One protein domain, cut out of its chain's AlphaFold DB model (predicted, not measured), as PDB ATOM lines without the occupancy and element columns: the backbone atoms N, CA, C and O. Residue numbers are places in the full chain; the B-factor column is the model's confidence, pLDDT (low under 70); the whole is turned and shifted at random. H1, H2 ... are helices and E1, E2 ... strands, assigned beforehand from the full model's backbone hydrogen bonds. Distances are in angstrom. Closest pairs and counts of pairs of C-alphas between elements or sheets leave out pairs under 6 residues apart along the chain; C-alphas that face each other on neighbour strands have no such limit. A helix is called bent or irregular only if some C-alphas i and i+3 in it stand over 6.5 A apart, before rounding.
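What this domain is: This is residues 39 to 224 of the 288 residues of the protein "DnaJ domain-containing protein" of Bacillus sp. cl95 (UniProt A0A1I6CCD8). Helix H2 runs through the middle, with a twisted six-stranded sheet along it and a smaller, curled five-stranded sheet over its residues 164 to 175. H1 folds back beside H2 on the same face of the large sheet, and the long H4 crosses both helices on the side away from that sheet. The 186 printed residues hold E1 to E9, H1, H2, E10, E11, H3 and H4 in that order, class mixed; the antiparallel sheets run E2-E3-E6-E7-E8-E9 and E5-E4-E1-E11-E10. The whole is compact, with a radius of gyration of the C-alphas of 16.0 A and spans of 43 by 37 by 29 A.

How they stand to each other: Start at E1, residues 39 to 45, whose pairing is staggered: with E11, residues 187 to 190 (N 40 to O 188, 2.9 A), and with E4, residues 63 to 67 (N 65 to O 44, 2.9 A). E4 forms a hairpin with E5, residues 73 to 77 (N 66 to O 74, 2.8 A), and E11 one with E10, residues 180 to 183 (N 181 to O 189, 2.9 A). This is a folded sheet, bent back on itself: E5 and E4 face E11 and E10, with E1 as the hinge. Next find the hairpin of E2, residues 50 to 52, and E3, residues 57 to 60 (N 50 to O 59, 2.8 A). E3 pairs with E6, residues 80 to 86 (N 58 to O 85, 2.8 A), where a meander begins, each strand the antiparallel neighbour of the one before: E7, residues 89 to 97 (N 82 to O 93, 2.9 A), E8, residues 103 to 110 (N 92 to O 109, 2.9 A), and E9, residues 113 to 115 (N 110 to O 113, 2.9 A). H1, residues 137 to 150, and H2, residues 155 to 176, are on one face of this sheet, two layers, at heights of 9.8 A and 8.2 A. They form a helical hairpin and touch at a shallow tilt of 8 degrees, opposite ways, with C-alphas 145 and 158 closest at 6.7 A. H2 is also on the folded sheet, height 9.0 A, and runs across its strands. H3, residues 192 to 195, only grazes that sheet. In H4, residues 198 to 224, residues 202 to 213 touch H2 at a steep tilt of 62 degrees (C-alphas 170 and 206 closest, 5.3 A), and residues 212 to 220 touch H1 at 57 degrees, also steep (C-alphas 138 and 213 closest, 5.2 A). In H1, H2 and H4 every O i to N i+4 pair is within hydrogen-bond range; H3 is too short for one.

Where its parts are: Find C-alpha 39 at (20.362, -47.248, -23.806), where E1 begins. E7 spans 26.4 A and H2 31.2 A. H4 runs 38.1 A to C-alpha 224 at (49.885, -17.178, -10.325).

The domain as a whole: The C-alphas of Asn 152 and Pro 192 are farthest apart, 45.5 A. The printed part has no cut; its one long link is residues 116 to 136. Mean pLDDT of the printed part is 92.0, and no printed residue is under 70.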
ATOM      1  N   HIS A  39      20.442 -48.572 -23.181       92.44
ATOM      2  CA  HIS A  39      20.362 -47.248 -23.806       92.44
ATOM      3  C   HIS A  39      19.562 -46.276 -22.937       92.44
ATOM      4  O   HIS A  39      18.496 -46.623 -22.436       92.44
ATOM      5  N   ILE A  40      20.077 -45.056 -22.787       92.19
ATOM      6  CA  ILE A  40      19.352 -43.914 -22.222       92.19
ATOM      7  C   ILE A  40      19.087 -42.952 -23.376       92.19
ATOM      8  O   ILE A  40      20.027 -42.566 -24.072       92.19
ATOM      9  N   TYR A  41      17.824 -42.610 -23.607       92.62
ATOM     10  CA  TYR A  41      17.409 -41.785 -24.741       92.62
ATOM     11  C   TYR A  41      17.368 -40.302 -24.379       92.62
ATOM     12  O   TYR A  41      17.208 -39.936 -23.213       92.62
ATOM     13  N   ARG A  42      17.553 -39.453 -25.392       93.44
ATOM     14  CA  ARG A  42      17.503 -37.999 -25.253       93.44
ATOM     15  C   ARG A  42      16.149 -37.559 -24.699       93.44
ATOM     16  O   ARG A  42      15.106 -37.965 -25.201       93.44
ATOM     17  N   TYR A  43      16.203 -36.668 -23.718       90.75
ATOM     18  CA  TYR A  43      15.060 -35.938 -23.183       90.75
ATOM     19  C   TYR A  43      14.931 -34.545 -23.811       90.75
ATOM     20  O   TYR A  43      13.836 -34.113 -24.153       90.75
ATOM     21  N   GLY A  44      16.052 -33.846 -24.004       89.56
ATOM     22  CA  GLY A  44      16.074 -32.498 -24.568       89.56
ATOM     23  C   GLY A  44      17.418 -32.131 -25.191       89.56
ATOM     24  O   GLY A  44      18.380 -32.901 -25.150       89.56
ATOM     25  N   GLU A  45      17.488 -30.945 -25.788       91.94
ATOM     26  CA  GLU A  45      18.668 -30.466 -26.509       91.94
ATOM     27  C   GLU A  45      18.855 -28.955 -26.408       91.94
ATOM     28  O   GLU A  45      17.914 -28.203 -26.166       91.94
ATOM     29  N   PHE A  46      20.092 -28.515 -26.633       90.19
ATOM     30  CA  PHE A  46      20.488 -27.108 -26.616       90.19
ATOM     31  C   PHE A  46      20.858 -26.592 -28.019       90.19
ATOM     32  O   PHE A  46      21.407 -25.495 -28.144       90.19
ATOM     33  N   GLU A  47      20.591 -27.349 -29.089       88.25
ATOM     34  CA  GLU A  47      21.052 -27.013 -30.445       88.25
ATOM     35  C   GLU A  47      20.453 -25.710 -30.984       88.25
ATOM     36  O   GLU A  47      21.173 -24.876 -31.543       88.25
ATOM     37  N   SER A  48      19.148 -25.499 -30.790       87.88
ATOM     38  CA  SER A  48      18.466 -24.248 -31.148       87.88
ATOM     39  C   SER A  48      18.855 -23.086 -30.232       87.88
ATOM     40  O   SER A  48      18.732 -21.919 -30.608       87.88
ATOM     41  N   GLY A  49      19.386 -23.414 -29.057       87.88
ATOM     42  CA  GLY A  49      19.615 -22.510 -27.951       87.88
ATOM     43  C   GLY A  49      18.395 -22.372 -27.049       87.88
ATOM     44  O   GLY A  49      17.255 -22.525 -27.486       87.88
ATOM     45  N   PHE A  50      18.661 -22.080 -25.784       86.62
ATOM     46  CA  PHE A  50      17.677 -21.898 -24.730       86.62
ATOM     47  C   PHE A  50      18.141 -20.782 -23.791       86.62
ATOM     48  O   PHE A  50      19.338 -20.621 -23.541       86.62
ATOM     49  N   TYR A  51      17.194 -19.994 -23.290       86.75
ATOM     50  CA  TYR A  51      17.463 -18.924 -22.342       86.75
ATOM     51  C   TYR A  51      17.001 -19.346 -20.951       86.75
ATOM     52  O   TYR A  51      15.820 -19.596 -20.739       86.75
ATOM     53  N   MET A  52      17.949 -19.435 -20.021       86.69
ATOM     54  CA  MET A  52      17.694 -19.730 -18.614       86.69
ATOM     55  C   MET A  52      17.341 -18.414 -17.920       86.69
ATOM     56  O   MET A  52      18.234 -17.621 -17.603       86.69
ATOM     57  N   GLU A  53      16.044 -18.151 -17.755       83.00
ATOM     58  CA  GLU A  53      15.525 -16.884 -17.228       83.00
ATOM     59  C   GLU A  53      15.997 -16.619 -15.795       83.00
ATOM     60  O   GLU A  53      16.348 -15.488 -15.461       83.00
ATOM     61  N   GLU A  54      16.091 -17.666 -14.975       85.81
ATOM     62  CA  GLU A  54      16.416 -17.594 -13.548       85.81
ATOM     63  C   GLU A  54      17.823 -17.052 -13.298       85.81
ATOM     64  O   GLU A  54      18.071 -16.377 -12.299       85.81
ATOM     65  N   ILE A  55      18.746 -17.345 -14.217       88.75
ATOM     66  CA  ILE A  55      20.143 -16.915 -14.136       88.75
ATOM     67  C   ILE A  55      20.516 -15.916 -15.234       88.75
ATOM     68  O   ILE A  55      21.654 -15.458 -15.264       88.75
ATOM     69  N   ASN A  56      19.580 -15.516 -16.104       93.62
ATOM     70  CA  ASN A  56      19.836 -14.618 -17.236       93.62
ATOM     71  C   ASN A  56      21.048 -15.091 -18.060       93.62
ATOM     72  O   ASN A  56      22.040 -14.380 -18.198       93.62
ATOM     73  N   VAL A  57      21.005 -16.328 -18.563       94.56
ATOM     74  CA  VAL A  57      22.053 -16.872 -19.439       94.56
ATOM     75  C   VAL A  57      21.413 -17.592 -20.619       94.56
ATOM     76  O   VAL A  57      20.608 -18.505 -20.462       94.56
ATOM     77  N   PHE A  58      21.809 -17.204 -21.827       95.25
ATOM     78  CA  PHE A  58      21.506 -17.940 -23.046       95.25
ATOM     79  C   PHE A  58      22.585 -18.994 -23.291       95.25
ATOM     80  O   PHE A  58      23.766 -18.652 -23.370       95.25
ATOM     81  N   ALA A  59      22.179 -20.246 -23.472       94.50
ATOM     82  CA  ALA A  59      23.054 -21.350 -23.840       94.50
ATOM     83  C   ALA A  59      22.643 -21.926 -25.194       94.50
ATOM     84  O   ALA A  59      21.460 -22.122 -25.451       94.50
ATOM     85  N   LYS A  60      23.611 -22.226 -26.057       96.44
ATOM     86  CA  LYS A  60      23.387 -22.902 -27.339       96.44
ATOM     87  C   LYS A  60      24.558 -23.807 -27.658       96.44
ATOM     88  O   LYS A  60      25.696 -23.358 -27.586       96.44
ATOM     89  N   GLY A  61      24.310 -25.040 -28.071       95.31
ATOM     90  CA  GLY A  61      25.394 -25.897 -28.526       95.31
ATOM     91  C   GLY A  61      25.042 -27.371 -28.659       95.31
ATOM     92  O   GLY A  61      23.892 -27.752 -28.455       95.31
ATOM     93  N   PRO A  62      26.049 -28.200 -28.982       94.88
ATOM     94  CA  PRO A  62      25.926 -29.644 -29.189       94.88
ATOM     95  C   PRO A  62      25.793 -30.400 -27.852       94.88
ATOM     96  O   PRO A  62      26.620 -31.257 -27.523       94.88
ATOM     97  N   VAL A  63      24.798 -30.025 -27.047       94.50
ATOM     98  CA  VAL A  63      24.525 -30.579 -25.716       94.50
ATOM     99  C   VAL A  63      23.119 -31.160 -25.700       94.50
ATOM    100  O   VAL A  63      22.173 -30.518 -26.159       94.50
ATOM    101  N   TYR A  64      22.988 -32.358 -25.141       92.25
ATOM    102  CA  TYR A  64      21.721 -33.077 -25.026       92.25
ATOM    103  C   TYR A  64      21.522 -33.523 -23.587       92.25
ATOM    104  O   TYR A  64      22.470 -33.971 -22.935       92.25
ATOM    105  N   SER A  65      20.300 -33.399 -23.084       92.31
ATOM    106  CA  SER A  65      19.931 -33.900 -21.767       92.31
ATOM    107  C   SER A  65      19.376 -35.314 -21.877       92.31
ATOM    108  O   SER A  65      18.639 -35.653 -22.802       92.31
ATOM    109  N   PHE A  66      19.741 -36.138 -20.908       90.44
ATOM    110  CA  PHE A  66      19.278 -37.504 -20.739       90.44
ATOM    111  C   PHE A  66      18.659 -37.582 -19.354       90.44
ATOM    112  O   PHE A  66      19.346 -37.322 -18.362       90.44
ATOM    113  N   GLU A  67      17.359 -37.856 -19.295       88.25
ATOM    114  CA  GLU A  67      16.660 -37.998 -18.022       88.25
ATOM    115  C   GLU A  67      17.200 -39.234 -17.297       88.25
ATOM    116  O   GLU A  67      17.361 -40.310 -17.879       88.25
ATOM    117  N   LEU A  68      17.558 -39.032 -16.036       84.19
ATOM    118  CA  LEU A  68      17.855 -40.099 -15.095       84.19
ATOM    119  C   LEU A  68      16.549 -40.433 -14.353       84.19
ATOM    120  O   LEU A  68      15.490 -40.505 -14.964       84.19
ATOM    121  N   ASP A  69      16.605 -40.598 -13.035       79.00
ATOM    122  CA  ASP A  69      15.417 -40.751 -12.197       79.00
ATOM    123  C   ASP A  69      15.113 -39.448 -11.440       79.00
ATOM    124  O   ASP A  69      16.020 -38.678 -11.109       79.00
ATOM    125  N   ASN A  70      13.838 -39.241 -11.093       77.12
ATOM    126  CA  ASN A  70      13.351 -38.120 -10.274       77.12
ATOM    127  C   ASN A  70      13.650 -36.726 -10.859       77.12
ATOM    128  O   ASN A  70      14.002 -35.811 -10.116       77.12
ATOM    129  N   GLY A  71      13.544 -36.566 -12.182       76.19
ATOM    130  CA  GLY A  71      13.733 -35.271 -12.849       76.19
ATOM    131  C   GLY A  71      15.178 -34.762 -12.855       76.19
ATOM    132  O   GLY A  71      15.412 -33.590 -13.138       76.19
ATOM    133  N   GLN A  72      16.156 -35.613 -12.532       81.56
ATOM    134  CA  GLN A  72      17.571 -35.280 -12.684       81.56
ATOM    135  C   GLN A  72      18.037 -35.557 -14.112       81.56
ATOM    136  O   GLN A  72      17.619 -36.532 -14.735       81.56
ATOM    137  N   PHE A  73      18.962 -34.738 -14.608       88.56
ATOM    138  CA  PHE A  73      19.474 -34.852 -15.969       88.56
ATOM    139  C   PHE A  73      20.980 -35.078 -15.992       88.56
ATOM    140  O   PHE A  73      21.740 -34.458 -15.249       88.56
ATOM    141  N   PHE A  74      21.415 -35.929 -16.914       92.31
ATOM    142  CA  PHE A  74      22.804 -36.033 -17.334       92.31
ATOM    143  C   PHE A  74      22.987 -35.337 -18.682       92.31
ATOM    144  O   PHE A  74      22.142 -35.467 -19.567       92.31
ATOM    145  N   TRP A  75      24.088 -34.611 -18.863       94.06
ATOM    146  CA  TRP A  75      24.377 -33.921 -20.121       94.06
ATOM    147  C   TRP A  75      25.385 -34.706 -20.957       94.06
ATOM    148  O   TRP A  75      26.509 -34.977 -20.529       94.06
ATOM    149  N   GLY A  76      24.971 -35.069 -22.169       94.12
ATOM    150  CA  GLY A  76      25.850 -35.594 -23.205       94.12
ATOM    151  C   GLY A  76      26.301 -34.491 -24.151       94.12
ATOM    152  O   GLY A  76      25.596 -33.506 -24.368       94.12
ATOM    153  N   TYR A  77      27.486 -34.677 -24.722       96.06
ATOM    154  CA  TYR A  77      28.133 -33.696 -25.583       96.06
ATOM    155  C   TYR A  77      28.535 -34.346 -26.901       96.06
ATOM    156  O   TYR A  77      28.954 -35.508 -26.928       96.06
ATOM    157  N   VAL A  78      28.476 -33.577 -27.986       95.56
ATOM    158  CA  VAL A  78      29.078 -33.953 -29.271       95.56
ATOM    159  C   VAL A  78      29.991 -32.845 -29.799       95.56
ATOM    160  O   VAL A  78      30.200 -31.813 -29.164       95.56
ATOM    161  N   GLU A  79      30.624 -33.106 -30.939       96.69
ATOM    162  CA  GLU A  79      31.468 -32.130 -31.629       96.69
ATOM    163  C   GLU A  79      30.635 -30.952 -32.153       96.69
ATOM    164  O   GLU A  79      29.559 -31.155 -32.710       96.69
ATOM    165  N   GLY A  80      31.139 -29.726 -31.994       96.75
ATOM    166  CA  GLY A  80      30.444 -28.515 -32.428       96.75
ATOM    167  C   GLY A  80      30.814 -27.290 -31.597       96.75
ATOM    168  O   GLY A  80      31.796 -27.304 -30.856       96.75
ATOM    169  N   ASN A  81      30.026 -26.223 -31.718       97.62
ATOM    170  CA  ASN A  81      30.262 -24.972 -31.000       97.62
ATOM    171  C   ASN A  81      29.287 -24.832 -29.830       97.62
ATOM    172  O   ASN A  81      28.077 -24.859 -30.042       97.62
ATOM    173  N   LEU A  82      29.816 -24.672 -28.620       97.56
ATOM    174  CA  LEU A  82      29.041 -24.353 -27.421       97.56
ATOM    175  C   LEU A  82      29.190 -22.865 -27.112       97.56
ATOM    176  O   LEU A  82      30.309 -22.372 -27.016       97.56
ATOM    177  N   THR A  83      28.080 -22.174 -26.912       97.88
ATOM    178  CA  THR A  83      28.007 -20.743 -26.631       97.88
ATOM    179  C   THR A  83      27.212 -20.520 -25.354       97.88
ATOM    180  O   THR A  83      26.095 -21.024 -25.236       97.88
ATOM    181  N   LEU A  84      27.758 -19.727 -24.432       97.44
ATOM    182  CA  LEU A  84      27.048 -19.190 -23.273       97.44
ATOM    183  C   LEU A  84      27.181 -17.670 -23.305       97.44
ATOM    184  O   LEU A  84      28.282 -17.150 -23.480       97.44
ATOM    185  N   LYS A  85      26.080 -16.938 -23.154       97.19
ATOM    186  CA  LYS A  85      26.126 -15.473 -23.164       97.19
ATOM    187  C   LYS A  85      25.035 -14.845 -22.328       97.19
ATOM    188  O   LYS A  85      23.943 -15.393 -22.198       97.19
ATOM    189  N   ASN A  86      25.314 -13.642 -21.859       96.69
ATOM    190  CA  ASN A  86      24.326 -12.744 -21.288       96.69
ATOM    191  C   ASN A  86      24.732 -11.282 -21.522       96.69
ATOM    192  O   ASN A  86      25.549 -10.990 -22.395       96.69
ATOM    193  N   SER A  87      24.149 -10.354 -20.766       96.00
ATOM    194  CA  SER A  87      24.469  -8.927 -20.866       96.00
ATOM    195  C   SER A  87      25.915  -8.573 -20.495       96.00
ATOM    196  O   SER A  87      26.398  -7.539 -20.948       96.00
ATOM    197  N   SER A  88      26.606  -9.391 -19.689       95.75
ATOM    198  CA  SER A  88      27.996  -9.135 -19.276       95.75
ATOM    199  C   SER A  88      29.038  -9.651 -20.272       95.75
ATOM    200  O   SER A  88      30.165  -9.155 -20.298       95.75
ATOM    201  N   GLY A  89      28.683 -10.615 -21.126       96.56
ATOM    202  CA  GLY A  89      29.613 -11.146 -22.111       96.56
ATOM    203  C   GLY A  89      29.145 -12.401 -22.835       96.56
ATOM    204  O   GLY A  89      28.030 -12.890 -22.659       96.56
ATOM    205  N   ASN A  90      30.037 -12.912 -23.680       97.06
ATOM    206  CA  ASN A  90      29.856 -14.122 -24.473       97.06
ATOM    207  C   ASN A  90      31.098 -15.010 -24.363       97.06
ATOM    208  O   ASN A  90      32.218 -14.522 -24.543       97.06
ATOM    209  N   ILE A  91      30.886 -16.302 -24.132       97.94
ATOM    210  CA  ILE A  91      31.902 -17.345 -24.199       97.94
ATOM    211  C   ILE A  91      31.513 -18.396 -25.234       97.94
ATOM    212  O   ILE A  91      30.393 -18.900 -25.251       97.94
ATOM    213  N   GLU A  92      32.471 -18.752 -26.084       98.19
ATOM    214  CA  GLU A  92      32.310 -19.769 -27.120       98.19
ATOM    215  C   GLU A  92      33.416 -20.813 -27.021       98.19
ATOM    216  O   GLU A  92      34.591 -20.469 -26.939       98.19
ATOM    217  N   PHE A  93      33.057 -22.088 -27.091       98.06
ATOM    218  CA  PHE A  93      33.979 -23.214 -27.149       98.06
ATOM    219  C   PHE A  93      33.826 -23.931 -28.482       98.06
ATOM    220  O   PHE A  93      32.714 -24.298 -28.859       98.06
ATOM    221  N   GLN A  94      34.945 -24.233 -29.141       97.19
ATOM    222  CA  GLN A  94      34.951 -25.244 -30.193       97.19
ATOM    223  C   GLN A  94      35.245 -26.603 -29.560       97.19
ATOM    224  O   GLN A  94      36.367 -26.858 -29.115       97.19
ATOM    225  N   LEU A  95      34.243 -27.475 -29.530       97.19
ATOM    226  CA  LEU A  95      34.343 -28.836 -29.021       97.19
ATOM    227  C   LEU A  95      34.727 -29.799 -30.144       97.19
ATOM    228  O   LEU A  95      34.185 -29.722 -31.244       97.19
ATOM    229  N   LYS A  96      35.637 -30.732 -29.858       95.75
ATOM    230  CA  LYS A  96      36.096 -31.775 -30.783       95.75
ATOM    231  C   LYS A  96      35.908 -33.152 -30.164       95.75
ATOM    232  O   LYS A  96      36.267 -33.351 -29.001       95.75
ATOM    233  N   LYS A  97      35.410 -34.113 -30.952       95.00
ATOM    234  CA  LYS A  97      35.366 -35.521 -30.544       95.00
ATOM    235  C   LYS A  97      36.689 -36.209 -30.855       95.00
ATOM    236  O   LYS A  97      37.187 -36.159 -31.977       95.00
ATOM    237  N   LEU A  98      37.256 -36.863 -29.849       93.00
ATOM    238  CA  LEU A  98      38.461 -37.673 -29.977       93.00
ATOM    239  C   LEU A  98      38.117 -39.114 -30.360       93.00
ATOM    240  O   LEU A  98      36.991 -39.583 -30.188       93.00
ATOM    241  N   THR A  99      39.128 -39.849 -30.820       90.44
ATOM    242  CA  THR A  99      39.016 -41.274 -31.175       90.44
ATOM    243  C   THR A  99      38.625 -42.163 -29.990       90.44
ATOM    244  O   THR A  99      38.074 -43.241 -30.188       90.44
ATOM    245  N   ASP A 100      38.861 -41.711 -28.756       89.25
ATOM    246  CA  ASP A 100      38.482 -42.407 -27.523       89.25
ATOM    247  C   ASP A 100      37.099 -42.002 -26.972       89.25
ATOM    248  O   ASP A 100      36.771 -42.349 -25.835       89.25
ATOM    249  N   ASN A 101      36.282 -41.319 -27.786       90.12
ATOM    250  CA  ASN A 101      34.951 -40.778 -27.482       90.12
ATOM    251  C   ASN A 101      34.907 -39.600 -26.497       90.12
ATOM    252  O   ASN A 101      33.812 -39.121 -26.204       90.12
ATOM    253  N   ARG A 102      36.047 -39.083 -26.022       94.06
ATOM    254  CA  ARG A 102      36.051 -37.830 -25.252       94.06
ATOM    255  C   ARG A 102      35.682 -36.638 -26.135       94.06
ATOM    256  O   ARG A 102      36.068 -36.589 -27.302       94.06
ATOM    257  N   ILE A 103      34.999 -35.660 -25.551       96.50
ATOM    258  CA  ILE A 103      34.712 -34.353 -26.148       96.50
ATOM    259  C   ILE A 103      35.531 -33.301 -25.414       96.50
ATOM    260  O   ILE A 103      35.425 -33.163 -24.202       96.50
ATOM    261  N   ILE A 104      36.358 -32.548 -26.123       95.81
ATOM    262  CA  ILE A 104      37.255 -31.569 -25.500       95.81
ATOM    263  C   ILE A 104      37.165 -30.208 -26.196       95.81
ATOM    264  O   ILE A 104      36.963 -30.164 -27.411       95.81
ATOM    265  N   PRO A 105      37.354 -29.094 -25.472       96.31
ATOM    266  CA  PRO A 105      37.566 -27.804 -26.104       96.31
ATOM    267  C   PRO A 105      38.936 -27.808 -26.788       96.31
ATOM    268  O   PRO A 105      39.943 -28.146 -26.167       96.31
ATOM    269  N   VAL A 106      38.985 -27.432 -28.065       95.31
ATOM    270  CA  VAL A 106      40.253 -27.230 -28.793       95.31
ATOM    271  C   VAL A 106      40.678 -25.767 -28.805       95.31
ATOM    272  O   VAL A 106      41.860 -25.475 -28.917       95.31
ATOM    273  N   HIS A 107      39.732 -24.844 -28.653       94.94
ATOM    274  CA  HIS A 107      39.961 -23.438 -28.338       94.94
ATOM    275  C   HIS A 107      38.678 -22.848 -27.747       94.94
ATOM    276  O   HIS A 107      37.606 -23.454 -27.857       94.94
ATOM    277  N   PHE A 108      38.788 -21.668 -27.145       97.25
ATOM    278  CA  PHE A 108      37.629 -20.901 -26.700       97.25
ATOM    279  C   PHE A 108      37.807 -19.416 -27.018       97.25
ATOM    280  O   PHE A 108      38.921 -18.963 -27.287       97.25
ATOM    281  N   SER A 109      36.711 -18.669 -27.009       97.56
ATOM    282  CA  SER A 109      36.698 -17.228 -27.232       97.56
ATOM    283  C   SER A 109      35.871 -16.538 -26.155       97.56
ATOM    284  O   SER A 109      34.796 -17.024 -25.819       97.56
ATOM    285  N   LEU A 110      36.343 -15.396 -25.653       97.38
ATOM    286  CA  LEU A 110      35.589 -14.502 -24.768       97.38
ATOM    287  C   LEU A 110      35.419 -13.157 -25.457       97.38
ATOM    288  O   LEU A 110      36.415 -12.548 -25.843       97.38
ATOM    289  N   ASN A 111      34.183 -12.689 -25.631       96.00
ATOM    290  CA  ASN A 111      33.888 -11.422 -26.314       96.00
ATOM    291  C   ASN A 111      34.651 -11.283 -27.653       96.00
ATOM    292  O   ASN A 111      35.255 -10.252 -27.942       96.00
ATOM    293  N   ASN A 112      34.660 -12.357 -28.455       93.56
ATOM    294  CA  ASN A 112      35.384 -12.504 -29.732       93.56
ATOM    295  C   ASN A 112      36.924 -12.547 -29.649       93.56
ATOM    296  O   ASN A 112      37.584 -12.748 -30.670       93.56
ATOM    297  N   LYS A 113      37.528 -12.411 -28.463       96.69
ATOM    298  CA  LYS A 113      38.962 -12.645 -28.259       96.69
ATOM    299  C   LYS A 113      39.209 -14.143 -28.123       96.69
ATOM    300  O   LYS A 113      38.664 -14.773 -27.225       96.69
ATOM    301  N   ARG A 114      40.037 -14.704 -29.002       95.62
ATOM    302  CA  ARG A 114      40.358 -16.138 -29.032       95.62
ATOM    303  C   ARG A 114      41.503 -16.487 -28.084       95.62
ATOM    304  O   ARG A 114      42.513 -15.788 -28.046       95.62
ATOM    305  N   PHE A 115      41.373 -17.621 -27.410       95.12
ATOM    306  CA  PHE A 115      42.347 -18.177 -26.478       95.12
ATOM    307  C   PHE A 115      42.705 -19.616 -26.859       95.12
ATOM    308  O   PHE A 115      41.888 -20.359 -27.413       95.12
ATOM    309  N   SER A 116      43.946 -20.009 -26.565       94.00
ATOM    310  CA  SER A 116      44.348 -21.416 -26.644       94.00
ATOM    311  C   SER A 116      43.917 -22.173 -25.386       94.00
ATOM    312  O   SER A 116      43.558 -21.579 -24.373       94.00
ATOM    313  N   VAL A 117      43.967 -23.498 -25.457       94.88
ATOM    314  CA  VAL A 117      43.700 -24.407 -24.335       94.88
ATOM    315  C   VAL A 117      44.995 -24.852 -23.668       94.88
ATOM    316  O   VAL A 117      46.086 -24.544 -24.148       94.88
ATOM    317  N   VAL A 118      44.884 -25.576 -22.558       93.69
ATOM    318  CA  VAL A 118      46.033 -25.973 -21.739       93.69
ATOM    319  C   VAL A 118      46.250 -27.483 -21.814       93.69
ATOM    320  O   VAL A 118      45.307 -28.271 -21.702       93.69
ATOM    321  N   ASP A 119      47.500 -27.904 -21.990       91.38
ATOM    322  CA  ASP A 119      47.888 -29.316 -21.975       91.38
ATOM    323  C   ASP A 119      47.932 -29.905 -20.545       91.38
ATOM    324  O   ASP A 119      47.738 -29.224 -19.533       91.38
ATOM    325  N   LYS A 120      48.203 -31.208 -20.426       88.56
ATOM    326  CA  LYS A 120      48.364 -31.904 -19.132       88.56
ATOM    327  C   LYS A 120      49.490 -31.349 -18.247       88.56
ATOM    328  O   LYS A 120      49.420 -31.497 -17.021       88.56
ATOM    329  N   HIS A 121      50.480 -30.690 -18.843       86.94
ATOM    330  CA  HIS A 121      51.637 -30.099 -18.173       86.94
ATOM    331  C   HIS A 121      51.404 -28.647 -17.731       86.94
ATOM    332  O   HIS A 121      52.171 -28.147 -16.916       86.94
ATOM    333  N   GLY A 122      50.320 -28.005 -18.173       85.81
ATOM    334  CA  GLY A 122      50.028 -26.609 -17.849       85.81
ATOM    335  C   GLY A 122      50.513 -25.607 -18.897       85.81
ATOM    336  O   GLY A 122      50.460 -24.410 -18.634       85.81
ATOM    337  N   ASN A 123      50.964 -26.064 -20.065       89.75
ATOM    338  CA  ASN A 123      51.406 -25.190 -21.147       89.75
ATOM    339  C   ASN A 123      50.261 -24.900 -22.115       89.75
ATOM    340  O   ASN A 123      49.376 -25.736 -22.320       89.75
ATOM    341  N   TYR A 124      50.311 -23.735 -22.763       91.00
ATOM    342  CA  TYR A 124      49.409 -23.433 -23.869       91.00
ATOM    343  C   TYR A 124      49.615 -24.433 -25.004       91.00
ATOM    344  O   TYR A 124      50.730 -24.648 -25.483       91.00
ATOM    345  N   PHE A 125      48.519 -25.040 -25.435       88.75
ATOM    346  CA  PHE A 125      48.527 -26.060 -26.461       88.75
ATOM    347  C   PHE A 125      48.821 -25.439 -27.832       88.75
ATOM    348  O   PHE A 125      48.240 -24.414 -28.206       88.75
ATOM    349  N   ASN A 126      49.709 -26.072 -28.601       82.69
ATOM    350  CA  ASN A 126      49.993 -25.657 -29.967       82.69
ATOM    351  C   ASN A 126      49.005 -26.316 -30.943       82.69
ATOM    352  O   ASN A 126      49.102 -27.505 -31.253       82.69
ATOM    353  N   LEU A 127      48.078 -25.512 -31.464       73.44
ATOM    354  CA  LEU A 127      47.022 -25.944 -32.382       73.44
ATOM    355  C   LEU A 127      47.547 -26.549 -33.696       73.44
ATOM    356  O   LEU A 127      46.809 -27.291 -34.344       73.44
ATOM    357  N   SER A 128      48.801 -26.285 -34.083       74.19
ATOM    358  CA  SER A 128      49.383 -26.815 -35.324       74.19
ATOM    359  C   SER A 128      49.620 -28.327 -35.295       74.19
ATOM    360  O   SER A 128      49.772 -28.935 -36.349       74.19
ATOM    361  N   LEU A 129      49.666 -28.943 -34.109       72.19
ATOM    362  CA  LEU A 129      50.014 -30.358 -33.954       72.19
ATOM    363  C   LEU A 129      48.844 -31.315 -34.233       72.19
ATOM    364  O   LEU A 129      49.086 -32.513 -34.336       72.19
ATOM    365  N   GLN A 130      47.600 -30.815 -34.319       76.75
ATOM    366  CA  GLN A 130      46.340 -31.564 -34.542       76.75
ATOM    367  C   GLN A 130      46.108 -32.812 -33.655       76.75
ATOM    368  O   GLN A 130      45.098 -33.499 -33.800       76.75
ATOM    369  N   ASN A 131      46.994 -33.099 -32.699       84.81
ATOM    370  CA  ASN A 131      46.876 -34.198 -31.756       84.81
ATOM    371  C   ASN A 131      46.382 -33.692 -30.403       84.81
ATOM    372  O   ASN A 131      47.148 -33.296 -29.529       84.81
ATOM    373  N   TYR A 132      45.075 -33.752 -30.223       90.50
ATOM    374  CA  TYR A 132      44.411 -33.166 -29.076       90.50
ATOM    375  C   TYR A 132      44.378 -34.054 -27.819       90.50
ATOM    376  O   TYR A 132      43.756 -33.689 -26.820       90.50
ATOM    377  N   THR A 133      45.030 -35.224 -27.826       87.75
ATOM    378  CA  THR A 133      44.943 -36.185 -26.711       87.75
ATOM    379  C   THR A 133      45.525 -35.662 -25.402       87.75
ATOM    380  O   THR A 133      45.117 -36.132 -24.336       87.75
ATOM    381  N   ASP A 134      46.455 -34.710 -25.492       89.81
ATOM    382  CA  ASP A 134      47.179 -34.129 -24.361       89.81
ATOM    383  C   ASP A 134      46.495 -32.907 -23.734       89.81
ATOM    384  O   ASP A 134      46.966 -32.418 -22.705       89.81
ATOM    385  N   ILE A 135      45.376 -32.434 -24.298       93.69
ATOM    386  CA  ILE A 135      44.600 -31.338 -23.710       93.69
ATOM    387  C   ILE A 135      44.046 -31.770 -22.349       93.69
ATOM    388  O   ILE A 135      43.410 -32.820 -22.203       93.69
ATOM    389  N   SER A 136      44.270 -30.927 -21.344       93.81
ATOM    390  CA  SER A 136      43.696 -31.081 -20.015       93.81
ATOM    391  C   SER A 136      42.468 -30.198 -19.889       93.81
ATOM    392  O   SER A 136      42.575 -28.979 -19.747       93.81
ATOM    393  N   LEU A 137      41.292 -30.827 -19.898       94.88
ATOM    394  CA  LEU A 137      40.032 -30.117 -19.708       94.88
ATOM    395  C   LEU A 137      40.032 -29.363 -18.375       94.88
ATOM    396  O   LEU A 137      39.846 -28.158 -18.384       94.88
ATOM    397  N   ALA A 138      40.362 -30.013 -17.257       94.06
ATOM    398  CA  ALA A 138      40.332 -29.367 -15.942       94.06
ATOM    399  C   ALA A 138      41.273 -28.148 -15.829       94.06
ATOM    400  O   ALA A 138      40.905 -27.140 -15.239       94.06
ATOM    401  N   ARG A 139      42.469 -28.190 -16.440       93.56
ATOM    402  CA  ARG A 139      43.359 -27.011 -16.476       93.56
ATOM    403  C   ARG A 139      42.835 -25.923 -17.413       93.56
ATOM    404  O   ARG A 139      42.952 -24.746 -17.098       93.56
ATOM    405  N   THR A 140      42.248 -26.314 -18.543       95.56
ATOM    406  CA  THR A 140      41.605 -25.381 -19.479       95.56
ATOM    407  C   THR A 140      40.418 -24.677 -18.823       95.56
ATOM    408  O   THR A 140      40.247 -23.483 -19.024       95.56
ATOM    409  N   MET A 141      39.649 -25.372 -17.980       94.81
ATOM    410  CA  MET A 141      38.559 -24.780 -17.197       94.81
ATOM    411  C   MET A 141      39.051 -23.659 -16.278       94.81
ATOM    412  O   MET A 141      38.428 -22.606 -16.226       94.81
ATOM    413  N   ASN A 142      40.186 -23.851 -15.596       91.75
ATOM    414  CA  ASN A 142      40.762 -22.804 -14.744       91.75
ATOM    415  C   ASN A 142      41.125 -21.555 -15.544       91.75
ATOM    416  O   ASN A 142      40.797 -20.452 -15.125       91.75
ATOM    417  N   LEU A 143      41.772 -21.742 -16.700       93.06
ATOM    418  CA  LEU A 143      42.110 -20.638 -17.596       93.06
ATOM    419  C   LEU A 143      40.849 -19.897 -18.055       93.06
ATOM    420  O   LEU A 143      40.822 -18.676 -18.047       93.06
ATOM    421  N   VAL A 144      39.798 -20.629 -18.426       95.38
ATOM    422  CA  VAL A 144      38.524 -20.038 -18.853       95.38
ATOM    423  C   VAL A 144      37.935 -19.155 -17.757       95.38
ATOM    424  O   VAL A 144      37.630 -17.996 -18.022       95.38
ATOM    425  N   LEU A 145      37.805 -19.672 -16.534       93.31
ATOM    426  CA  LEU A 145      37.189 -18.933 -15.428       93.31
ATOM    427  C   LEU A 145      38.025 -17.716 -15.002       93.31
ATOM    428  O   LEU A 145      37.468 -16.673 -14.657       93.31
ATOM    429  N   ASP A 146      39.354 -17.825 -15.061       89.94
ATOM    430  CA  ASP A 146      40.268 -16.706 -14.807       89.94
ATOM    431  C   ASP A 146      40.103 -15.605 -15.865       89.94
ATOM    432  O   ASP A 146      39.912 -14.435 -15.536       89.94
ATOM    433  N   GLU A 147      40.068 -15.976 -17.145       94.12
ATOM    434  CA  GLU A 147      39.865 -15.028 -18.243       94.12
ATOM    435  C   GLU A 147      38.457 -14.402 -18.228       94.12
ATOM    436  O   GLU A 147      38.313 -13.218 -18.538       94.12
ATOM    437  N   GLN A 148      37.419 -15.136 -17.809       93.81
ATOM    438  CA  GLN A 148      36.076 -14.576 -17.590       93.81
ATOM    439  C   GLN A 148      36.060 -13.559 -16.445       93.81
ATOM    440  O   GLN A 148      35.477 -12.482 -16.586       93.81
ATOM    441  N   SER A 149      36.738 -13.877 -15.339       88.88
ATOM    442  CA  SER A 149      36.877 -12.975 -14.191       88.88
ATOM    443  C   SER A 149      37.616 -11.694 -14.589       88.88
ATOM    444  O   SER A 149      37.158 -10.594 -14.291       88.88
ATOM    445  N   ASN A 150      38.710 -11.820 -15.348       88.38
ATOM    446  CA  ASN A 150      39.473 -10.684 -15.878       88.38
ATOM    447  C   ASN A 150      38.671  -9.841 -16.885       88.38
ATOM    448  O   ASN A 150      38.908  -8.640 -17.020       88.38
ATOM    449  N   ALA A 151      37.707 -10.449 -17.581       92.19
ATOM    450  CA  ALA A 151      36.775  -9.759 -18.466       92.19
ATOM    451  C   ALA A 151      35.599  -9.086 -17.727       92.19
ATOM    452  O   ALA A 151      34.762  -8.471 -18.386       92.19
ATOM    453  N   ASN A 152      35.544  -9.162 -16.388       91.69
ATOM    454  CA  ASN A 152      34.451  -8.657 -15.549       91.69
ATOM    455  C   ASN A 152      33.071  -9.217 -15.940       91.69
ATOM    456  O   ASN A 152      32.069  -8.501 -15.882       91.69
ATOM    457  N   MET A 153      33.017 -10.483 -16.361       93.69
ATOM    458  CA  MET A 153      31.741 -11.170 -16.567       93.69
ATOM    459  C   MET A 153      31.017 -11.347 -15.227       93.69
ATOM    460  O   MET A 153      31.651 -11.470 -14.177       93.69
ATOM    461  N   ASP A 154      29.685 -11.324 -15.254       93.50
ATOM    462  CA  ASP A 154      28.888 -11.468 -14.039       93.50
ATOM    463  C   ASP A 154      28.891 -12.905 -13.502       93.50
ATOM    464  O   ASP A 154      29.173 -13.873 -14.214       93.50
ATOM    465  N   GLN A 155      28.554 -13.034 -12.217       90.88
ATOM    466  CA  GLN A 155      28.615 -14.306 -11.504       90.88
ATOM    467  C   GLN A 155      27.733 -15.386 -12.142       90.88
ATOM    468  O   GLN A 155      28.136 -16.543 -12.177       90.88
ATOM    469  N   ASN A 156      26.579 -15.023 -12.708       94.31
ATOM    470  CA  ASN A 156      25.678 -15.999 -13.313       94.31
ATOM    471  C   ASN A 156      26.303 -16.643 -14.557       94.31
ATOM    472  O   ASN A 156      26.184 -17.854 -14.754       94.31
ATOM    473  N   LEU A 157      26.997 -15.857 -15.388       94.69
ATOM    474  CA  LEU A 157      27.710 -16.392 -16.548       94.69
ATOM    475  C   LEU A 157      28.907 -17.255 -16.132       94.69
ATOM    476  O   LEU A 157      29.149 -18.293 -16.757       94.69
ATOM    477  N   LEU A 158      29.630 -16.865 -15.076       94.00
ATOM    478  CA  LEU A 158      30.708 -17.679 -14.501       94.00
ATOM    479  C   LEU A 158      30.172 -19.027 -13.995       94.00
ATOM    480  O   LEU A 158      30.715 -20.072 -14.353       94.00
ATOM    481  N   ASP A 159      29.087 -19.009 -13.223       90.81
ATOM    482  CA  ASP A 159      28.481 -20.200 -12.626       90.81
ATOM    483  C   ASP A 159      27.937 -21.150 -13.696       90.81
ATOM    484  O   ASP A 159      28.238 -22.345 -13.681       90.81
ATOM    485  N   ALA A 160      27.214 -20.622 -14.690       93.06
ATOM    486  CA  ALA A 160      26.747 -21.417 -15.822       93.06
ATOM    487  C   ALA A 160      27.924 -22.059 -16.573       93.06
ATOM    488  O   ALA A 160      27.894 -23.246 -16.899       93.06
ATOM    489  N   THR A 161      28.993 -21.296 -16.816       95.81
ATOM    490  CA  THR A 161      30.194 -21.808 -17.489       95.81
ATOM    491  C   THR A 161      30.850 -22.930 -16.690       95.81
ATOM    492  O   THR A 161      31.185 -23.974 -17.254       95.81
ATOM    493  N   TYR A 162      30.999 -22.743 -15.379       94.94
ATOM    494  CA  TYR A 162      31.526 -23.757 -14.474       94.94
ATOM    495  C   TYR A 162      30.704 -25.053 -14.536       94.94
ATOM    496  O   TYR A 162      31.275 -26.128 -14.732       94.94
ATOM    497  N   GLU A 163      29.377 -24.957 -14.461       92.25
ATOM    498  CA  GLU A 163      28.470 -26.108 -14.497       92.25
ATOM    499  C   GLU A 163      28.566 -26.895 -15.811       92.25
ATOM    500  O   GLU A 163      28.738 -28.119 -15.799       92.25
ATOM    501  N   PHE A 164      28.548 -26.209 -16.960       94.38
ATOM    502  CA  PHE A 164      28.727 -26.865 -18.259       94.38
ATOM    503  C   PHE A 164      30.078 -27.572 -18.367       94.38
ATOM    504  O   PHE A 164      30.163 -28.671 -18.919       94.38
ATOM    505  N   LEU A 165      31.140 -26.966 -17.843       95.88
ATOM    506  CA  LEU A 165      32.476 -27.532 -17.928       95.88
ATOM    507  C   LEU A 165      32.695 -28.703 -16.954       95.88
ATOM    508  O   LEU A 165      33.355 -29.678 -17.322       95.88
ATOM    509  N   ILE A 166      32.118 -28.660 -15.749       96.38
ATOM    510  CA  ILE A 166      32.134 -29.788 -14.804       96.38
ATOM    511  C   ILE A 166      31.344 -30.969 -15.364       96.38
ATOM    512  O   ILE A 166      31.820 -32.109 -15.309       96.38
ATOM    513  N   SER A 167      30.183 -30.716 -15.960       95.94
ATOM    514  CA  SER A 167      29.396 -31.750 -16.633       95.94
ATOM    515  C   SER A 167      30.152 -32.348 -17.828       95.94
ATOM    516  O   SER A 167      30.220 -33.573 -17.960       95.94
ATOM    517  N   LEU A 168      30.853 -31.531 -18.625       97.50
ATOM    518  CA  LEU A 168      31.727 -32.009 -19.705       97.50
ATOM    519  C   LEU A 168      32.896 -32.862 -19.176       97.50
ATOM    520  O   LEU A 168      33.250 -33.893 -19.760       97.50
ATOM    521  N   LEU A 169      33.506 -32.465 -18.057       97.50
ATOM    522  CA  LEU A 169      34.572 -33.234 -17.412       97.50
ATOM    523  C   LEU A 169      34.053 -34.575 -16.887       97.50
ATOM    524  O   LEU A 169      34.703 -35.603 -17.091       97.50
ATOM    525  N   THR A 170      32.865 -34.574 -16.288       97.81
ATOM    526  CA  THR A 170      32.156 -35.773 -15.827       97.81
ATOM    527  C   THR A 170      31.915 -36.730 -16.995       97.81
ATOM    528  O   THR A 170      32.380 -37.874 -16.956       97.81
ATOM    529  N   PHE A 171      31.318 -36.244 -18.089       97.81
ATOM    530  CA  PHE A 171      31.087 -37.010 -19.318       97.81
ATOM    531  C   PHE A 171      32.372 -37.657 -19.862       97.81
ATOM    532  O   PHE A 171      32.404 -38.845 -20.207       97.81
ATOM    533  N   ASN A 172      33.473 -36.904 -19.882       97.38
ATOM    534  CA  ASN A 172      34.764 -37.401 -20.347       97.38
ATOM    535  C   ASN A 172      35.371 -38.469 -19.438       97.38
ATOM    536  O   ASN A 172      35.960 -39.433 -19.939       97.38
ATOM    537  N   ILE A 173      35.251 -38.322 -18.116       97.12
ATOM    538  CA  ILE A 173      35.725 -39.336 -17.170       97.12
ATOM    539  C   ILE A 173      34.907 -40.622 -17.339       97.12
ATOM    540  O   ILE A 173      35.499 -41.702 -17.403       97.12
ATOM    541  N   MET A 174      33.583 -40.522 -17.484       97.38
ATOM    542  CA  MET A 174      32.708 -41.676 -17.720       97.38
ATOM    543  C   MET A 174      33.038 -42.399 -19.031       97.38
ATOM    544  O   MET A 174      33.141 -43.629 -19.050       97.38
ATOM    545  N   SER A 175      33.282 -41.646 -20.107       96.12
ATOM    546  CA  SER A 175      33.697 -42.189 -21.410       96.12
ATOM    547  C   SER A 175      35.060 -42.887 -21.325       96.12
ATOM    548  O   SER A 175      35.231 -44.019 -21.784       96.12
ATOM    549  N   LYS A 176      36.036 -42.261 -20.655       94.81
ATOM    550  CA  LYS A 176      37.379 -42.831 -20.462       94.81
ATOM    551  C   LYS A 176      37.359 -44.103 -19.608       94.81
ATOM    552  O   LYS A 176      38.123 -45.026 -19.883       94.81
ATOM    553  N   ARG A 177      36.478 -44.174 -18.603       96.06
ATOM    554  CA  ARG A 177      36.273 -45.355 -17.744       96.06
ATOM    555  C   ARG A 177      35.410 -46.446 -18.387       96.06
ATOM    556  O   ARG A 177      35.181 -47.466 -17.748       96.06
ATOM    557  N   LYS A 178      34.946 -46.253 -19.630       96.19
ATOM    558  CA  LYS A 178      34.053 -47.184 -20.345       96.19
ATOM    559  C   LYS A 178      32.753 -47.474 -19.582       96.19
ATOM    560  O   LYS A 178      32.211 -48.577 -19.677       96.19
ATOM    561  N   ILE A 179      32.265 -46.474 -18.840       96.62
ATOM    562  CA  ILE A 179      30.903 -46.448 -18.288       96.62
ATOM    563  C   ILE A 179      29.946 -46.056 -19.414       96.62
ATOM    564  O   ILE A 179      28.977 -46.760 -19.673       96.62
ATOM    565  N   ILE A 180      30.284 -44.987 -20.140       96.50
ATOM    566  CA  ILE A 180      29.673 -44.644 -21.426       96.50
ATOM    567  C   ILE A 180      30.508 -45.304 -22.522       96.50
ATOM    568  O   ILE A 180      31.706 -45.037 -22.648       96.50
ATOM    569  N   LEU A 181      29.891 -46.194 -23.298       95.12
ATOM    570  CA  LEU A 181      30.552 -46.892 -24.402       95.12
ATOM    571  C   LEU A 181      30.532 -46.040 -25.672       95.12
ATOM    572  O   LEU A 181      31.549 -45.907 -26.358       95.12
ATOM    573  N   SER A 182      29.385 -45.422 -25.944       93.44
ATOM    574  CA  SER A 182      29.180 -44.479 -27.039       93.44
ATOM    575  C   SER A 182      28.053 -43.507 -26.707       93.44
ATOM    576  O   SER A 182      27.142 -43.836 -25.953       93.44
ATOM    577  N   SER A 183      28.099 -42.324 -27.310       93.44
ATOM    578  CA  SER A 183      27.040 -41.319 -27.237       93.44
ATOM    579  C   SER A 183      26.862 -40.675 -28.608       93.44
ATOM    580  O   SER A 183      27.837 -40.481 -29.353       93.44
ATOM    581  N   ASN A 184      25.604 -40.412 -28.938       92.62
ATOM    582  CA  ASN A 184      25.141 -39.645 -30.084       92.62
ATOM    583  C   ASN A 184      23.984 -38.730 -29.619       92.62
ATOM    584  O   ASN A 184      23.577 -38.836 -28.459       92.62
ATOM    585  N   PRO A 185      23.467 -37.842 -30.484       93.50
ATOM    586  CA  PRO A 185      22.376 -36.936 -30.120       93.50
ATOM    587  C   PRO A 185      21.121 -37.628 -29.577       93.50
ATOM    588  O   PRO A 185      20.457 -37.088 -28.706       93.50
ATOM    589  N   GLU A 186      20.810 -38.840 -30.042       94.06
ATOM    590  CA  GLU A 186      19.571 -39.545 -29.691       94.06
ATOM    591  C   GLU A 186      19.692 -40.397 -28.423       94.06
ATOM    592  O   GLU A 186      18.697 -40.663 -27.748       94.06
ATOM    593  N   SER A 187      20.892 -40.892 -28.109       94.25
ATOM    594  CA  SER A 187      21.082 -41.855 -27.022       94.25
ATOM    595  C   SER A 187      22.514 -41.949 -26.495       94.25
ATOM    596  O   SER A 187      23.509 -41.710 -27.193       94.25
ATOM    597  N   ILE A 188      22.609 -42.399 -25.246       94.81
ATOM    598  CA  ILE A 188      23.835 -42.869 -24.605       94.81
ATOM    599  C   ILE A 188      23.743 -44.382 -24.440       94.81
ATOM    600  O   ILE A 188      22.813 -44.895 -23.821       94.81
ATOM    601  N   HIS A 189      24.750 -45.091 -24.946       95.31
ATOM    602  CA  HIS A 189      24.931 -46.514 -24.695       95.31
ATOM    603  C   HIS A 189      25.827 -46.699 -23.470       95.31
ATOM    604  O   HIS A 189      27.027 -46.389 -23.488       95.31
ATOM    605  N   VAL A 190      25.226 -47.201 -22.401       96.44
ATOM    606  CA  VAL A 190      25.874 -47.437 -21.115       96.44
ATOM    607  C   VAL A 190      26.366 -48.876 -21.054       96.44
ATOM    608  O   VAL A 190      25.746 -49.801 -21.568       96.44
ATOM    609  N   ASN A 191      27.505 -49.090 -20.410       96.06
ATOM    610  CA  ASN A 191      28.002 -50.431 -20.158       96.06
ATOM    611  C   ASN A 191      27.041 -51.179 -19.204       96.06
ATOM    612  O   ASN A 191      26.774 -50.663 -18.115       96.06
ATOM    613  N   PRO A 192      26.568 -52.393 -19.558       95.25
ATOM    614  CA  PRO A 192      25.564 -53.127 -18.783       95.25
ATOM    615  C   PRO A 192      25.907 -53.285 -17.298       95.25
ATOM    616  O   PRO A 192      25.026 -53.255 -16.445       95.25
ATOM    617  N   LYS A 193      27.205 -53.385 -16.970       95.62
ATOM    618  CA  LYS A 193      27.694 -53.469 -15.586       95.62
ATOM    619  C   LYS A 193      27.258 -52.278 -14.723       95.62
ATOM    620  O   LYS A 193      27.092 -52.431 -13.516       95.62
ATOM    621  N   TYR A 194      27.124 -51.103 -15.330       95.12
ATOM    622  CA  TYR A 194      26.845 -49.844 -14.645       95.12
ATOM    623  C   TYR A 194      25.419 -49.348 -14.876       95.12
ATOM    624  O   TYR A 194      25.023 -48.395 -14.221       95.12
ATOM    625  N   PHE A 195      24.641 -49.964 -15.771       92.81
ATOM    626  CA  PHE A 195      23.349 -49.423 -16.204       92.81
ATOM    627  C   PHE A 195      22.366 -49.209 -15.047       92.81
ATOM    628  O   PHE A 195      21.867 -48.105 -14.860       92.81
ATOM    629  N   HIS A 196      22.177 -50.219 -14.193       90.88
ATOM    630  CA  HIS A 196      21.286 -50.130 -13.025       90.88
ATOM    631  C   HIS A 196      21.772 -49.179 -11.925       90.88
ATOM    632  O   HIS A 196      21.045 -48.944 -10.969       90.88
ATOM    633  N   ARG A 197      23.014 -48.695 -12.022       92.88
ATOM    634  CA  ARG A 197      23.619 -47.767 -11.064       92.88
ATOM    635  C   ARG A 197      24.144 -46.507 -11.743       92.88
ATOM    636  O   ARG A 197      25.057 -45.851 -11.244       92.88
ATOM    637  N   PHE A 198      23.641 -46.216 -12.944       93.25
ATOM    638  CA  PHE A 198      24.232 -45.194 -13.795       93.25
ATOM    639  C   PHE A 198      24.161 -43.826 -13.123       93.25
ATOM    640  O   PHE A 198      25.134 -43.080 -13.155       93.25
ATOM    641  N   ARG A 199      23.058 -43.544 -12.425       93.06
ATOM    642  CA  ARG A 199      22.875 -42.334 -11.623       93.06
ATOM    643  C   ARG A 199      23.919 -42.206 -10.513       93.06
ATOM    644  O   ARG A 199      24.560 -41.166 -10.399       93.06
ATOM    645  N   GLU A 200      24.125 -43.247  -9.707       94.38
ATOM    646  CA  GLU A 200      25.128 -43.220  -8.638       94.38
ATOM    647  C   GLU A 200      26.544 -43.053  -9.197       94.38
ATOM    648  O   GLU A 200      27.374 -42.375  -8.590       94.38
ATOM    649  N   GLU A 201      26.820 -43.640 -10.364       95.94
ATOM    650  CA  GLU A 201      28.083 -43.438 -11.069       95.94
ATOM    651  C   GLU A 201      28.226 -41.994 -11.562       95.94
ATOM    652  O   GLU A 201      29.290 -41.411 -11.372       95.94
ATOM    653  N   VAL A 202      27.183 -41.375 -12.130       95.25
ATOM    654  CA  VAL A 202      27.208 -39.952 -12.523       95.25
ATOM    655  C   VAL A 202      27.575 -39.076 -11.325       95.25
ATOM    656  O   VAL A 202      28.534 -38.312 -11.413       95.25
ATOM    657  N   GLU A 203      26.888 -39.231 -10.192       94.12
ATOM    658  CA  GLU A 203      27.138 -38.433  -8.984       94.12
ATOM    659  C   GLU A 203      28.541 -38.668  -8.410       94.12
ATOM    660  O   GLU A 203      29.269 -37.724  -8.081       94.12
ATOM    661  N   SER A 204      28.975 -39.930  -8.348       95.94
ATOM    662  CA  SER A 204      30.319 -40.275  -7.885       95.94
ATOM    663  C   SER A 204      31.400 -39.664  -8.782       95.94
ATOM    664  O   SER A 204      32.358 -39.056  -8.293       95.94
ATOM    665  N   ILE A 205      31.247 -39.781 -10.105       97.56
ATOM    666  CA  ILE A 205      32.195 -39.223 -11.069       97.56
ATOM    667  C   ILE A 205      32.166 -37.695 -11.056       97.56
ATOM    668  O   ILE A 205      33.232 -37.086 -11.158       97.56
ATOM    669  N   ARG A 206      30.999 -37.073 -10.874       95.88
ATOM    670  CA  ARG A 206      30.870 -35.621 -10.730       95.88
ATOM    671  C   ARG A 206      31.647 -35.122  -9.514       95.88
ATOM    672  O   ARG A 206      32.431 -34.186  -9.642       95.88
ATOM    673  N   GLY A 207      31.555 -35.807  -8.372       94.19
ATOM    674  CA  GLY A 207      32.383 -35.507  -7.196       94.19
ATOM    675  C   GLY A 207      33.891 -35.592  -7.479       94.19
ATOM    676  O   GLY A 207      34.664 -34.727  -7.059       94.19
ATOM    677  N   ILE A 208      34.321 -36.593  -8.257       94.75
ATOM    678  CA  ILE A 208      35.718 -36.723  -8.705       94.75
ATOM    679  C   ILE A 208      36.110 -35.575  -9.648       94.75
ATOM    680  O   ILE A 208      37.211 -35.041  -9.518       94.75
ATOM    681  N   ALA A 209      35.238 -35.192 -10.583       95.12
ATOM    682  CA  ALA A 209      35.464 -34.088 -11.515       95.12
ATOM    683  C   ALA A 209      35.657 -32.761 -10.764       95.12
ATOM    684  O   ALA A 209      36.649 -32.071 -11.000       95.12
ATOM    685  N   THR A 210      34.785 -32.464  -9.800       93.88
ATOM    686  CA  THR A 210      34.880 -31.282  -8.932       93.88
ATOM    687  C   THR A 210      36.167 -31.282  -8.111       93.88
ATOM    688  O   THR A 210      36.886 -30.287  -8.082       93.88
ATOM    689  N   SER A 211      36.523 -32.411  -7.486       91.31
ATOM    690  CA  SER A 211      37.779 -32.526  -6.730       91.31
ATOM    691  C   SER A 211      39.010 -32.317  -7.620       91.31
ATOM    692  O   SER A 211      39.956 -31.630  -7.229       91.31
ATOM    693  N   LEU A 212      38.995 -32.873  -8.835       91.75
ATOM    694  CA  LEU A 212      40.073 -32.708  -9.804       91.75
ATOM    695  C   LEU A 212      40.216 -31.248 -10.245       91.75
ATOM    696  O   LEU A 212      41.338 -30.745 -10.311       91.75
ATOM    697  N   PHE A 213      39.097 -30.583 -10.536       91.12
ATOM    698  CA  PHE A 213      39.063 -29.162 -10.859       91.12
ATOM    699  C   PHE A 213      39.655 -28.329  -9.718       91.12
ATOM    700  O   PHE A 213      40.658 -27.655  -9.937       91.12
ATOM    701  N   ASN A 214      39.131 -28.472  -8.494       87.69
ATOM    702  CA  ASN A 214      39.596 -27.727  -7.320       87.69
ATOM    703  C   ASN A 214      41.097 -27.914  -7.091       87.69
ATOM    704  O   ASN A 214      41.830 -26.942  -6.943       87.69
ATOM    705  N   LYS A 215      41.596 -29.151  -7.196       88.44
ATOM    706  CA  LYS A 215      43.032 -29.427  -7.091       88.44
ATOM    707  C   LYS A 215      43.852 -28.631  -8.107       88.44
ATOM    708  O   LYS A 215      44.928 -28.134  -7.777       88.44
ATOM    709  N   TYR A 216      43.425 -28.559  -9.366       86.62
ATOM    710  CA  TYR A 216      44.154 -27.769 -10.359       86.62
ATOM    711  C   TYR A 216      43.970 -26.271 -10.153       86.62
ATOM    712  O   TYR A 216      44.895 -25.524 -10.459       86.62
ATOM    713  N   PHE A 217      42.803 -25.846  -9.677       83.00
ATOM    714  CA  PHE A 217      42.495 -24.451  -9.394       83.00
ATOM    715  C   PHE A 217      43.380 -23.917  -8.268       83.00
ATOM    716  O   PHE A 217      44.058 -22.913  -8.459       83.00
ATOM    717  N   ASP A 218      43.510 -24.658  -7.167       76.94
ATOM    718  CA  ASP A 218      44.397 -24.306  -6.055       76.94
ATOM    719  C   ASP A 218      45.855 -24.185  -6.523       76.94
ATOM    720  O   ASP A 218      46.528 -23.192  -6.260       76.94
ATOM    721  N   ASN A 219      46.335 -25.160  -7.304       77.69
ATOM    722  CA  ASN A 219      47.685 -25.113  -7.871       77.69
ATOM    723  C   ASN A 219      47.883 -23.934  -8.837       77.69
ATOM    724  O   ASN A 219      48.971 -23.361  -8.893       77.69
ATOM    725  N   TYR A 220      46.855 -23.588  -9.613       76.25
ATOM    726  CA  TYR A 220      46.875 -22.443 -10.520       76.25
ATOM    727  C   TYR A 220      46.950 -21.126  -9.743       76.25
ATOM    728  O   TYR A 220      47.791 -20.285 -10.059       76.25
ATOM    729  N   LEU A 221      46.142 -20.977  -8.689       72.44
ATOM    730  CA  LEU A 221      46.168 -19.808  -7.814       72.44
ATOM    731  C   LEU A 221      47.524 -19.635  -7.132       72.44
ATOM    732  O   LEU A 221      48.047 -18.522  -7.115       72.44
ATOM    733  N   ILE A 222      48.117 -20.717  -6.621       76.00
ATOM    734  CA  ILE A 222      49.454 -20.683  -6.012       76.00
ATOM    735  C   ILE A 222      50.485 -20.224  -7.048       76.00
ATOM    736  O   ILE A 222      51.184 -19.239  -6.822       76.00
ATOM    737  N   ALA A 223      50.518 -20.858  -8.224       75.62
ATOM    738  CA  ALA A 223      51.482 -20.522  -9.270       75.62
ATOM    739  C   ALA A 223      51.340 -19.077  -9.783       75.62
ATOM    740  O   ALA A 223      52.343 -18.414 -10.049       75.62
ATOM    741  N   ASN A 224      50.113 -18.568  -9.925       74.56
ATOM    742  CA  ASN A 224      49.885 -17.178 -10.325       74.56
ATOM    743  C   ASN A 224      50.226 -16.189  -9.212       74.56
ATOM    744  O   ASN A 224      50.767 -15.121  -9.498       74.56
TER     745      ASN A 224